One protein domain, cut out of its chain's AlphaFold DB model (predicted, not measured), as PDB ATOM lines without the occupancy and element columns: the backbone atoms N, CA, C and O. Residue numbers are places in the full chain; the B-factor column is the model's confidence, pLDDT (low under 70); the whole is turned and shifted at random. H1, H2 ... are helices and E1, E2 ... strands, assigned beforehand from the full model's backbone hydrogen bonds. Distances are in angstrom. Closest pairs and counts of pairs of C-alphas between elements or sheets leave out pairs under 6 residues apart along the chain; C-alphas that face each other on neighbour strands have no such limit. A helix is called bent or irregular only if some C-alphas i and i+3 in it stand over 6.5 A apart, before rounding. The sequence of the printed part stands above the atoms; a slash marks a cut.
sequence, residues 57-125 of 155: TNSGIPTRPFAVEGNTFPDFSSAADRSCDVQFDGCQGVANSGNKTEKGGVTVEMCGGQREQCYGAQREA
ATOM      1  N   THR A  57     -48.648  30.975 -36.083       95.25
ATOM      2  CA  THR A  57     -48.441  31.676 -37.361       95.25
ATOM      3  C   THR A  57     -49.394  31.185 -38.443       95.25
ATOM      4  O   THR A  57     -50.022  30.136 -38.308       95.25
ATOM      5  N   ASN A  58     -49.532  31.959 -39.522       93.44
ATOM      6  CA  ASN A  58     -50.347  31.550 -40.658       93.44
ATOM      7  C   ASN A  58     -49.604  30.471 -41.461       93.44
ATOM      8  O   ASN A  58     -48.507  30.716 -41.960       93.44
ATOM      9  N   SER A  59     -50.210  29.294 -41.602       93.44
ATOM     10  CA  SER A  59     -49.633  28.165 -42.340       93.44
ATOM     11  C   SER A  59     -49.674  28.335 -43.865       93.44
ATOM     12  O   SER A  59     -48.984  27.614 -44.583       93.44
ATOM     13  N   GLY A  60     -50.531  29.227 -44.373       90.62
ATOM     14  CA  GLY A  60     -50.863  29.353 -45.793       90.62
ATOM     15  C   GLY A  60     -51.797  28.261 -46.335       90.62
ATOM     16  O   GLY A  60     -52.108  28.274 -47.523       90.62
ATOM     17  N   ILE A  61     -52.261  27.321 -45.501       89.94
ATOM     18  CA  ILE A  61     -53.152  26.220 -45.894       89.94
ATOM     19  C   ILE A  61     -54.593  26.577 -45.501       89.94
ATOM     20  O   ILE A  61     -54.893  26.584 -44.307       89.94
ATOM     21  N   PRO A  62     -55.522  26.799 -46.453       89.25
ATOM     22  CA  PRO A  62     -56.878  27.264 -46.140       89.25
ATOM     23  C   PRO A  62     -57.660  26.364 -45.175       89.25
ATOM     24  O   PRO A  62     -58.436  26.854 -44.364       89.25
ATOM     25  N   THR A  63     -57.450  25.048 -45.238       94.50
ATOM     26  CA  THR A  63     -58.125  24.074 -44.364       94.50
ATOM     27  C   THR A  63     -57.459  23.911 -42.998       94.50
ATOM     28  O   THR A  63     -58.046  23.301 -42.107       94.50
ATOM     29  N   ARG A  64     -56.227  24.407 -42.829       96.44
ATOM     30  CA  ARG A  64     -55.436  24.314 -41.592       96.44
ATOM     31  C   ARG A  64     -54.617  25.590 -41.383       96.44
ATOM     32  O   ARG A  64     -53.389  25.508 -41.422       96.44
ATOM     33  N   PRO A  65     -55.254  26.763 -41.229       94.50
ATOM     34  CA  PRO A  65     -54.593  28.060 -41.376       94.50
ATOM     35  C   PRO A  65     -53.608  28.400 -40.253       94.50
ATOM     36  O   PRO A  65     -52.815  29.321 -40.413       94.50
ATOM     37  N   PHE A  66     -53.616  27.670 -39.138       96.75
ATOM     38  CA  PHE A  66     -52.722  27.911 -38.006       96.75
ATOM     39  C   PHE A  66     -51.520  26.973 -38.051       96.75
ATOM     40  O   PHE A  66     -51.675  25.806 -38.401       96.75
ATOM     41  N   ALA A  67     -50.341  27.460 -37.675       97.00
ATOM     42  CA  ALA A  67     -49.111  26.686 -37.582       97.00
ATOM     43  C   ALA A  67     -48.371  26.945 -36.264       97.00
ATOM     44  O   ALA A  67     -48.178  28.099 -35.881       97.00
ATOM     45  N   VAL A  68     -47.914  25.865 -35.625       97.62
ATOM     46  CA  VAL A  68     -47.091  25.864 -34.405       97.62
ATOM     47  C   VAL A  68     -45.991  24.819 -34.563       97.62
ATOM     48  O   VAL A  68     -46.280  23.634 -34.742       97.62
ATOM     49  N   GLU A  69     -44.730  25.255 -34.542       94.75
ATOM     50  CA  GLU A  69     -43.553  24.389 -34.746       94.75
ATOM     51  C   GLU A  69     -43.677  23.442 -35.960       94.75
ATOM     52  O   GLU A  69     -43.369  22.254 -35.896       94.75
ATOM     53  N   GLY A  70     -44.209  23.947 -37.076       93.25
ATOM     54  CA  GLY A  70     -44.405  23.168 -38.305       93.25
ATOM     55  C   GLY A  70     -45.629  22.239 -38.315       93.25
ATOM     56  O   GLY A  70     -45.983  21.726 -39.375       93.25
ATOM     57  N   ASN A  71     -46.327  22.064 -37.190       97.25
ATOM     58  CA  ASN A  71     -47.632  21.399 -37.146       97.25
ATOM     59  C   ASN A  71     -48.726  22.389 -37.537       97.25
ATOM     60  O   ASN A  71     -48.666  23.543 -37.123       97.25
ATOM     61  N   THR A  72     -49.736  21.951 -38.293       97.69
ATOM     62  CA  THR A  72     -50.839  22.825 -38.725       97.69
ATOM     63  C   THR A  72     -52.171  22.459 -38.080       97.69
ATOM     64  O   THR A  72     -52.417  21.296 -37.765       97.69
ATOM     65  N   PHE A  73     -53.068  23.420 -37.889       97.88
ATOM     66  CA  PHE A  73     -54.325  23.217 -37.163       97.88
ATOM     67  C   PHE A  73     -55.496  23.877 -37.896       97.88
ATOM     68  O   PHE A  73     -55.303  24.928 -38.514       97.88
ATOM     69  N   PRO A  74     -56.690  23.254 -37.875       96.50
ATOM     70  CA  PRO A  74     -57.886  23.809 -38.510       96.50
ATOM     71  C   PRO A  74     -58.446  25.023 -37.762       96.50
ATOM     72  O   PRO A  74     -59.040  25.896 -38.387       96.50
ATOM     73  N   ASP A  75     -58.225  25.105 -36.452       96.00
ATOM     74  CA  ASP A  75     -58.752  26.152 -35.584       96.00
ATOM     75  C   ASP A  75     -57.686  26.700 -34.620       96.00
ATOM     76  O   ASP A  75     -56.664  26.062 -34.349       96.00
ATOM     77  N   PHE A  76     -57.942  27.910 -34.115       96.44
ATOM     78  CA  PHE A  76     -57.040  28.616 -33.214       96.44
ATOM     79  C   PHE A  76     -56.894  27.922 -31.864       96.44
ATOM     80  O   PHE A  76     -55.781  27.865 -31.358       96.44
ATOM     81  N   SER A  77     -57.978  27.375 -31.299       97.50
ATOM     82  CA  SER A  77     -57.936  26.721 -29.984       97.50
ATOM     83  C   SER A  77     -56.951  25.559 -29.997       97.50
ATOM     84  O   SER A  77     -56.065  25.510 -29.156       97.50
ATOM     85  N   SER A  78     -57.025  24.686 -31.005       98.06
ATOM     86  CA  SER A  78     -56.103  23.558 -31.150       98.06
ATOM     87  C   SER A  78     -54.644  24.006 -31.310       98.06
ATOM     88  O   SER A  78     -53.733  23.379 -30.768       98.06
ATOM     89  N   ALA A  79     -54.399  25.092 -32.050       98.19
ATOM     90  CA  ALA A  79     -53.056  25.653 -32.203       98.19
ATOM     91  C   ALA A  79     -52.543  26.284 -30.898       98.19
ATOM     92  O   ALA A  79     -51.390  26.081 -30.521       98.19
ATOM     93  N   ALA A  80     -53.396  27.029 -30.203       97.94
ATOM     94  CA  ALA A  80     -53.087  27.667 -28.936       97.94
ATOM     95  C   ALA A  80     -52.798  26.642 -27.838       97.94
ATOM     96  O   ALA A  80     -51.778  26.758 -27.157       97.94
ATOM     97  N   ASP A  81     -53.621  25.597 -27.738       98.31
ATOM     98  CA  ASP A  81     -53.404  24.490 -26.811       98.31
ATOM     99  C   ASP A  81     -52.056  23.820 -27.102       98.31
ATOM    100  O   ASP A  81     -51.229  23.673 -26.200       98.31
ATOM    101  N   ARG A  82     -51.761  23.534 -28.381       98.44
ATOM    102  CA  ARG A  82     -50.459  22.983 -28.774       98.44
ATOM    103  C   ARG A  82     -49.302  23.895 -28.374       98.44
ATOM    104  O   ARG A  82     -48.283  23.386 -27.913       98.44
ATOM    105  N   SER A  83     -49.426  25.203 -28.578       98.38
ATOM    106  CA  SER A  83     -48.390  26.171 -28.211       98.38
ATOM    107  C   SER A  83     -48.115  26.139 -26.702       98.38
ATOM    108  O   SER A  83     -46.974  25.933 -26.278       98.38
ATOM    109  N   CYS A  84     -49.158  26.204 -25.876       98.56
ATOM    110  CA  CYS A  84     -49.017  26.099 -24.425       98.56
ATOM    111  C   CYS A  84     -48.444  24.737 -23.978       98.56
ATOM    112  O   CYS A  84     -47.647  24.682 -23.040       98.56
ATOM    113  N   ASP A  85     -48.777  23.646 -24.670       98.44
ATOM    114  CA  ASP A  85     -48.231  22.315 -24.381       98.44
ATOM    115  C   ASP A  85     -46.741  22.206 -24.712       98.44
ATOM    116  O   ASP A  85     -45.977  21.673 -23.911       98.44
ATOM    117  N   VAL A  86     -46.292  22.760 -25.846       98.38
ATOM    118  CA  VAL A  86     -44.853  22.837 -26.173       98.38
ATOM    119  C   VAL A  86     -44.099  23.603 -25.086       98.38
ATOM    120  O   VAL A  86     -43.030  23.167 -24.651       98.38
ATOM    121  N   GLN A  87     -44.659  24.724 -24.616       98.31
ATOM    122  CA  GLN A  87     -44.064  25.487 -23.520       98.31
ATOM    123  C   GLN A  87     -43.916  24.626 -22.263       98.31
ATOM    124  O   GLN A  87     -42.859  24.599 -21.630       98.31
ATOM    125  N   PHE A  88     -44.986  23.918 -21.907       98.19
ATOM    126  CA  PHE A  88     -45.020  23.047 -20.745       98.19
ATOM    127  C   PHE A  88     -44.000  21.912 -20.853       98.19
ATOM    128  O   PHE A  88     -43.257  21.679 -19.902       98.19
ATOM    129  N   ASP A  89     -43.902  21.247 -22.002       97.56
ATOM    130  CA  ASP A  89     -42.937  20.173 -22.241       97.56
ATOM    131  C   ASP A  89     -41.490  20.665 -22.098       97.56
ATOM    132  O   ASP A  89     -40.686  20.040 -21.400       97.56
ATOM    133  N   GLY A  90     -41.164  21.827 -22.674       96.38
ATOM    134  CA  GLY A  90     -39.847  22.444 -22.511       96.38
ATOM    135  C   GLY A  90     -39.559  22.821 -21.055       96.38
ATOM    136  O   GLY A  90     -38.481  22.525 -20.530       96.38
ATOM    137  N   CYS A  91     -40.544  23.398 -20.363       96.50
ATOM    138  CA  CYS A  91     -40.439  23.736 -18.947       96.50
ATOM    139  C   CYS A  91     -40.207  22.491 -18.079       96.50
ATOM    140  O   CYS A  91     -39.320  22.482 -17.224       96.50
ATOM    141  N   GLN A  92     -40.951  21.412 -18.322       95.75
ATOM    142  CA  GLN A  92     -40.776  20.144 -17.622       95.75
ATOM    143  C   GLN A  92     -39.421  19.507 -17.919       95.75
ATOM    144  O   GLN A  92     -38.824  18.920 -17.019       95.75
ATOM    145  N   GLY A  93     -38.906  19.642 -19.143       94.69
ATOM    146  CA  GLY A  93     -37.545  19.232 -19.485       94.69
ATOM    147  C   GLY A  93     -36.509  19.894 -18.574       94.69
ATOM    148  O   GLY A  93     -35.648  19.216 -18.012       94.69
ATOM    149  N   VAL A  94     -36.652  21.200 -18.327       92.88
ATOM    150  CA  VAL A  94     -35.801  21.932 -17.378       92.88
ATOM    151  C   VAL A  94     -36.077  21.501 -15.935       92.88
ATOM    152  O   VAL A  94     -35.140  21.217 -15.188       92.88
ATOM    153  N   ALA A  95     -37.345  21.374 -15.537       93.44
ATOM    154  CA  ALA A  95     -37.743  20.928 -14.201       93.44
ATOM    155  C   ALA A  95     -37.204  19.528 -13.854       93.44
ATOM    156  O   ALA A  95     -36.870  19.261 -12.699       93.44
ATOM    157  N   ASN A  96     -37.078  18.645 -14.843       93.12
ATOM    158  CA  ASN A  96     -36.573  17.282 -14.696       93.12
ATOM    159  C   ASN A  96     -35.060  17.169 -14.929       93.12
ATOM    160  O   ASN A  96     -34.491  16.100 -14.707       93.12
ATOM    161  N   SER A  97     -34.383  18.260 -15.304       88.81
ATOM    162  CA  SER A  97     -32.923  18.282 -15.359       88.81
ATOM    163  C   SER A  97     -32.342  18.045 -13.953       88.81
ATOM    164  O   SER A  97     -32.844  18.544 -12.931       88.81
ATOM    165  N   GLY A  98     -31.327  17.178 -13.884       72.44
ATOM    166  CA  GLY A  98     -30.870  16.527 -12.650       72.44
ATOM    167  C   GLY A  98     -30.297  17.459 -11.576       72.44
ATOM    168  O   GLY A  98     -30.158  17.040 -10.429       72.44
ATOM    169  N   ASN A  99     -30.012  18.724 -11.899       77.12
ATOM    170  CA  ASN A  99     -29.447  19.689 -10.963       77.12
ATOM    171  C   ASN A  99     -30.468  20.777 -10.584       77.12
ATOM    172  O   ASN A  99     -30.872  21.615 -11.390       77.12
ATOM    173  N   LYS A 100     -30.881  20.781  -9.309       68.94
ATOM    174  CA  LYS A 100     -31.852  21.751  -8.770       68.94
ATOM    175  C   LYS A 100     -31.332  23.191  -8.745       68.94
ATOM    176  O   LYS A 100     -32.134  24.116  -8.855       68.94
ATOM    177  N   THR A 101     -30.022  23.363  -8.604       72.00
ATOM    178  CA  THR A 101     -29.360  24.669  -8.563       72.00
ATOM    179  C   THR A 101     -29.292  25.285  -9.960       72.00
ATOM    180  O   THR A 101     -29.485  26.486 -10.110       72.00
ATOM    181  N   GLU A 102     -29.097  24.461 -10.991       69.94
ATOM    182  CA  GLU A 102     -29.011  24.905 -12.391       69.94
ATOM    183  C   GLU A 102     -30.377  25.277 -12.979       69.94
ATOM    184  O   GLU A 102     -30.472  26.219 -13.761       69.94
ATOM    185  N   LYS A 103     -31.457  24.609 -12.554       77.50
ATOM    186  CA  LYS A 103     -32.826  24.931 -12.997       77.50
ATOM    187  C   LYS A 103     -33.511  26.053 -12.214       77.50
ATOM    188  O   LYS A 103     -34.716  26.239 -12.354       77.50
ATOM    189  N   GLY A 104     -32.792  26.753 -11.331       83.44
ATOM    190  CA  GLY A 104     -33.336  27.884 -10.571       83.44
ATOM    191  C   GLY A 104     -34.540  27.532  -9.685       83.44
ATOM    192  O   GLY A 104     -35.408  28.372  -9.474       83.44
ATOM    193  N   GLY A 105     -34.628  26.288  -9.201       88.19
ATOM    194  CA  GLY A 105     -35.748  25.829  -8.370       88.19
ATOM    195  C   GLY A 105     -37.057  25.543  -9.117       88.19
ATOM    196  O   GLY A 105     -38.060  25.262  -8.465       88.19
ATOM    197  N   VAL A 106     -37.061  25.562 -10.454       93.44
ATOM    198  CA  VAL A 106     -38.244  25.244 -11.267       93.44
ATOM    199  C   VAL A 106     -38.719  23.808 -11.018       93.44
ATOM    200  O   VAL A 106     -37.928  22.858 -11.010       93.44
ATOM    201  N   THR A 107     -40.028  23.655 -10.811       94.19
ATOM    202  CA  THR A 107     -40.707  22.370 -10.600       94.19
ATOM    203  C   THR A 107     -41.762  22.124 -11.679       94.19
ATOM    204  O   THR A 107     -42.267  23.061 -12.293       94.19
ATOM    205  N   VAL A 108     -42.133  20.855 -11.882       94.88
ATOM    206  CA  VAL A 108     -43.209  20.473 -12.817       94.88
ATOM    207  C   VAL A 108     -44.547  21.118 -12.427       94.88
ATOM    208  O   VAL A 108     -45.294  21.541 -13.302       94.88
ATOM    209  N   GLU A 109     -44.812  21.281 -11.127       96.88
ATOM    210  CA  GLU A 109     -45.993  21.988 -10.610       96.88
ATOM    211  C   GLU A 109     -46.043  23.444 -11.106       96.88
ATOM    212  O   GLU A 109     -47.069  23.909 -11.599       96.88
ATOM    213  N   MET A 110     -44.910  24.157 -11.044       96.50
ATOM    214  CA  MET A 110     -44.817  25.530 -11.551       96.50
ATOM    215  C   MET A 110     -45.018  25.584 -13.069       96.50
ATOM    216  O   MET A 110     -45.683  26.496 -13.559       96.50
ATOM    217  N   CYS A 111     -44.493  24.600 -13.807       97.50
ATOM    218  CA  CYS A 111     -44.745  24.471 -15.242       97.50
ATOM    219  C   CYS A 111     -46.240  24.275 -15.533       97.50
ATOM    220  O   CYS A 111     -46.774  24.906 -16.442       97.50
ATOM    221  N   GLY A 112     -46.933  23.452 -14.738       97.81
ATOM    222  CA  GLY A 112     -48.378  23.247 -14.859       97.81
ATOM    223  C   GLY A 112     -49.153  24.541 -14.612       97.81
ATOM    224  O   GLY A 112     -50.001  24.916 -15.415       97.81
ATOM    225  N   GLY A 113     -48.787  25.288 -13.567       98.19
ATOM    226  CA  GLY A 113     -49.365  26.606 -13.294       98.19
ATOM    227  C   GLY A 113     -49.133  27.624 -14.418       98.19
ATOM    228  O   GLY A 113     -50.021  28.426 -14.707       98.19
ATOM    229  N   GLN A 114     -47.971  27.590 -15.081       97.81
ATOM    230  CA  GLN A 114     -47.711  28.402 -16.273       97.81
ATOM    231  C   GLN A 114     -48.592  27.980 -17.457       97.81
ATOM    232  O   GLN A 114     -49.107  28.853 -18.154       97.81
ATOM    233  N   ARG A 115     -48.792  26.677 -17.678       98.25
ATOM    234  CA  ARG A 115     -49.638  26.167 -18.763       98.25
ATOM    235  C   ARG A 115     -51.089  26.625 -18.617       98.25
ATOM    236  O   ARG A 115     -51.666  27.104 -19.583       98.25
ATOM    237  N   GLU A 116     -51.650  26.562 -17.410       98.50
ATOM    238  CA  GLU A 116     -53.018  27.041 -17.161       98.50
ATOM    239  C   GLU A 116     -53.159  28.552 -17.413       98.50
ATOM    240  O   GLU A 116     -54.147  29.000 -17.994       98.50
ATOM    241  N   GLN A 117     -52.146  29.345 -17.047       98.19
ATOM    242  CA  GLN A 117     -52.109  30.776 -17.377       98.19
ATOM    243  C   GLN A 117     -52.021  31.013 -18.887       98.19
ATOM    244  O   GLN A 117     -52.697  31.903 -19.402       98.19
ATOM    245  N   CYS A 118     -51.226  30.204 -19.594       98.31
ATOM    246  CA  CYS A 118     -51.138  30.244 -21.048       98.31
ATOM    247  C   CYS A 118     -52.505  29.953 -21.681       98.31
ATOM    248  O   CYS A 118     -53.006  30.779 -22.443       98.31
ATOM    249  N   TYR A 119     -53.178  28.864 -21.293       97.94
ATOM    250  CA  TYR A 119     -54.527  28.557 -21.780       97.94
ATOM    251  C   TYR A 119     -55.524  29.684 -21.489       97.94
ATOM    252  O   TYR A 119     -56.313  30.044 -22.362       97.94
ATOM    253  N   GLY A 120     -55.492  30.261 -20.283       97.44
ATOM    254  CA  GLY A 120     -56.341  31.398 -19.920       97.44
ATOM    255  C   GLY A 120     -56.128  32.598 -20.846       97.44
ATOM    256  O   GLY A 120     -57.079  33.097 -21.443       97.44
ATOM    257  N   ALA A 121     -54.873  32.997 -21.050       96.06
ATOM    258  CA  ALA A 121     -54.518  34.114 -21.925       96.06
ATOM    259  C   ALA A 121     -54.909  33.882 -23.397       96.06
ATOM    260  O   ALA A 121     -55.318  34.820 -24.084       96.06
ATOM    261  N   GLN A 122     -54.818  32.642 -23.884       94.69
ATOM    262  CA  GLN A 122     -55.229  32.281 -25.245       94.69
ATOM    263  C   GLN A 122     -56.752  32.316 -25.417       94.69
ATOM    264  O   GLN A 122     -57.263  32.828 -26.415       94.69
ATOM    265  N   ARG A 123     -57.501  31.844 -24.415       95.12
ATOM    266  CA  ARG A 123     -58.972  31.909 -24.402       95.12
ATOM    267  C   ARG A 123     -59.489  33.347 -24.400       95.12
ATOM    268  O   ARG A 123     -60.527  33.617 -24.994       95.12
ATOM    269  N   GLU A 124     -58.753  34.257 -23.772       93.44
ATOM    270  CA  GLU A 124     -59.069  35.689 -23.703       93.44
ATOM    271  C   GLU A 124     -58.479  36.511 -24.865       93.44
ATOM    272  O   GLU A 124     -58.682  37.729 -24.936       93.44
ATOM    273  N   ALA A 125     -57.749  35.876 -25.788       90.38
ATOM    274  CA  ALA A 125     -57.113  36.567 -26.900       90.38
ATOM    275  C   ALA A 125     -58.153  37.284 -27.777       90.38
ATOM    276  O   ALA A 125     -59.106  36.690 -28.278       90.38
TER     277      ALA A 125
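Overview. This is residues 57 to 125 of the 155 residues of an uncharacterized protein of Dothidotthia symphoricarpi CBS 119687 (UniProt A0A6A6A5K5). Two long helices, H1 and H2, lie side by side and run opposite ways as a helical hairpin, with a small two-stranded hairpin, E1 and E2, beside the first part of H1 and a long loop, residues 96 to 107, joining the helices at the far end. The printed part has 69 residues, with two named strands followed by two named helices, in the order E1 E2 H1 H2. The sheet has the order E1 - E2 and is antiparallel, and the class is mostly helix. The whole is loose, with a radius of gyration of the C-alphas of 14.4 A, and flat, spanning 46 by 24 by 11 A along its three main axes.

Along the chain. The printed part begins at Thr 57, with C-alpha at (-48.441, 31.676, -37.361). E1 is residues 66 to 68, and E2 is residues 71 to 73. H1 is residues 76 to 95, 28.2 A from first to last C-alpha, and begins at C-alpha 76 at (-57.040, 28.616, -33.214). H2 is residues 108 to 123, 22.7 A long, and ends at C-alpha 123 at (-58.972, 31.909, -24.402).

Arrangement. E1 and E2 are a hairpin of antiparallel neighbours, with 149 degrees between their directions. N 68 and O 71 are within hydrogen-bond range at 2.9 A, and so are N 73 and O 66 at 2.8 A. Residues 57 to 58 make a short antiparallel pairing with residues 66 to 67 of E1. The closest C-alphas of E1 and H1 are those of Phe 66 and Ala 79, 6.2 A apart; those of E2 and H1 are Phe 73 and Ala 79, 5.7 A apart. H1 and H2 touch at a shallow tilt of 18 degrees, opposite ways, and form a helical hairpin; their closest C-alphas, those of Gln 92 and Val 108, are 5.4 A apart. E1 and H2 are apart, and so are E2 and H2. In H1 and H2 every O i to N i+4 pair is within hydrogen-bond range, and neither helix is bent or irregular.

Size, cuts and confidence. The two C-alphas farthest apart are those of Pro 62 and Thr 101, 46.6 A. The printed part runs from 57 to 125 with no cut. The links from E1 to E2 and from E2 to H1 are tight, while the link from H1 to H2, 12 residues, is long; its C-alphas lie 16 to 24 A from the mean of the C-alphas. The mean pLDDT of the printed part is 93.6, and residues 100 and 102 are under 70.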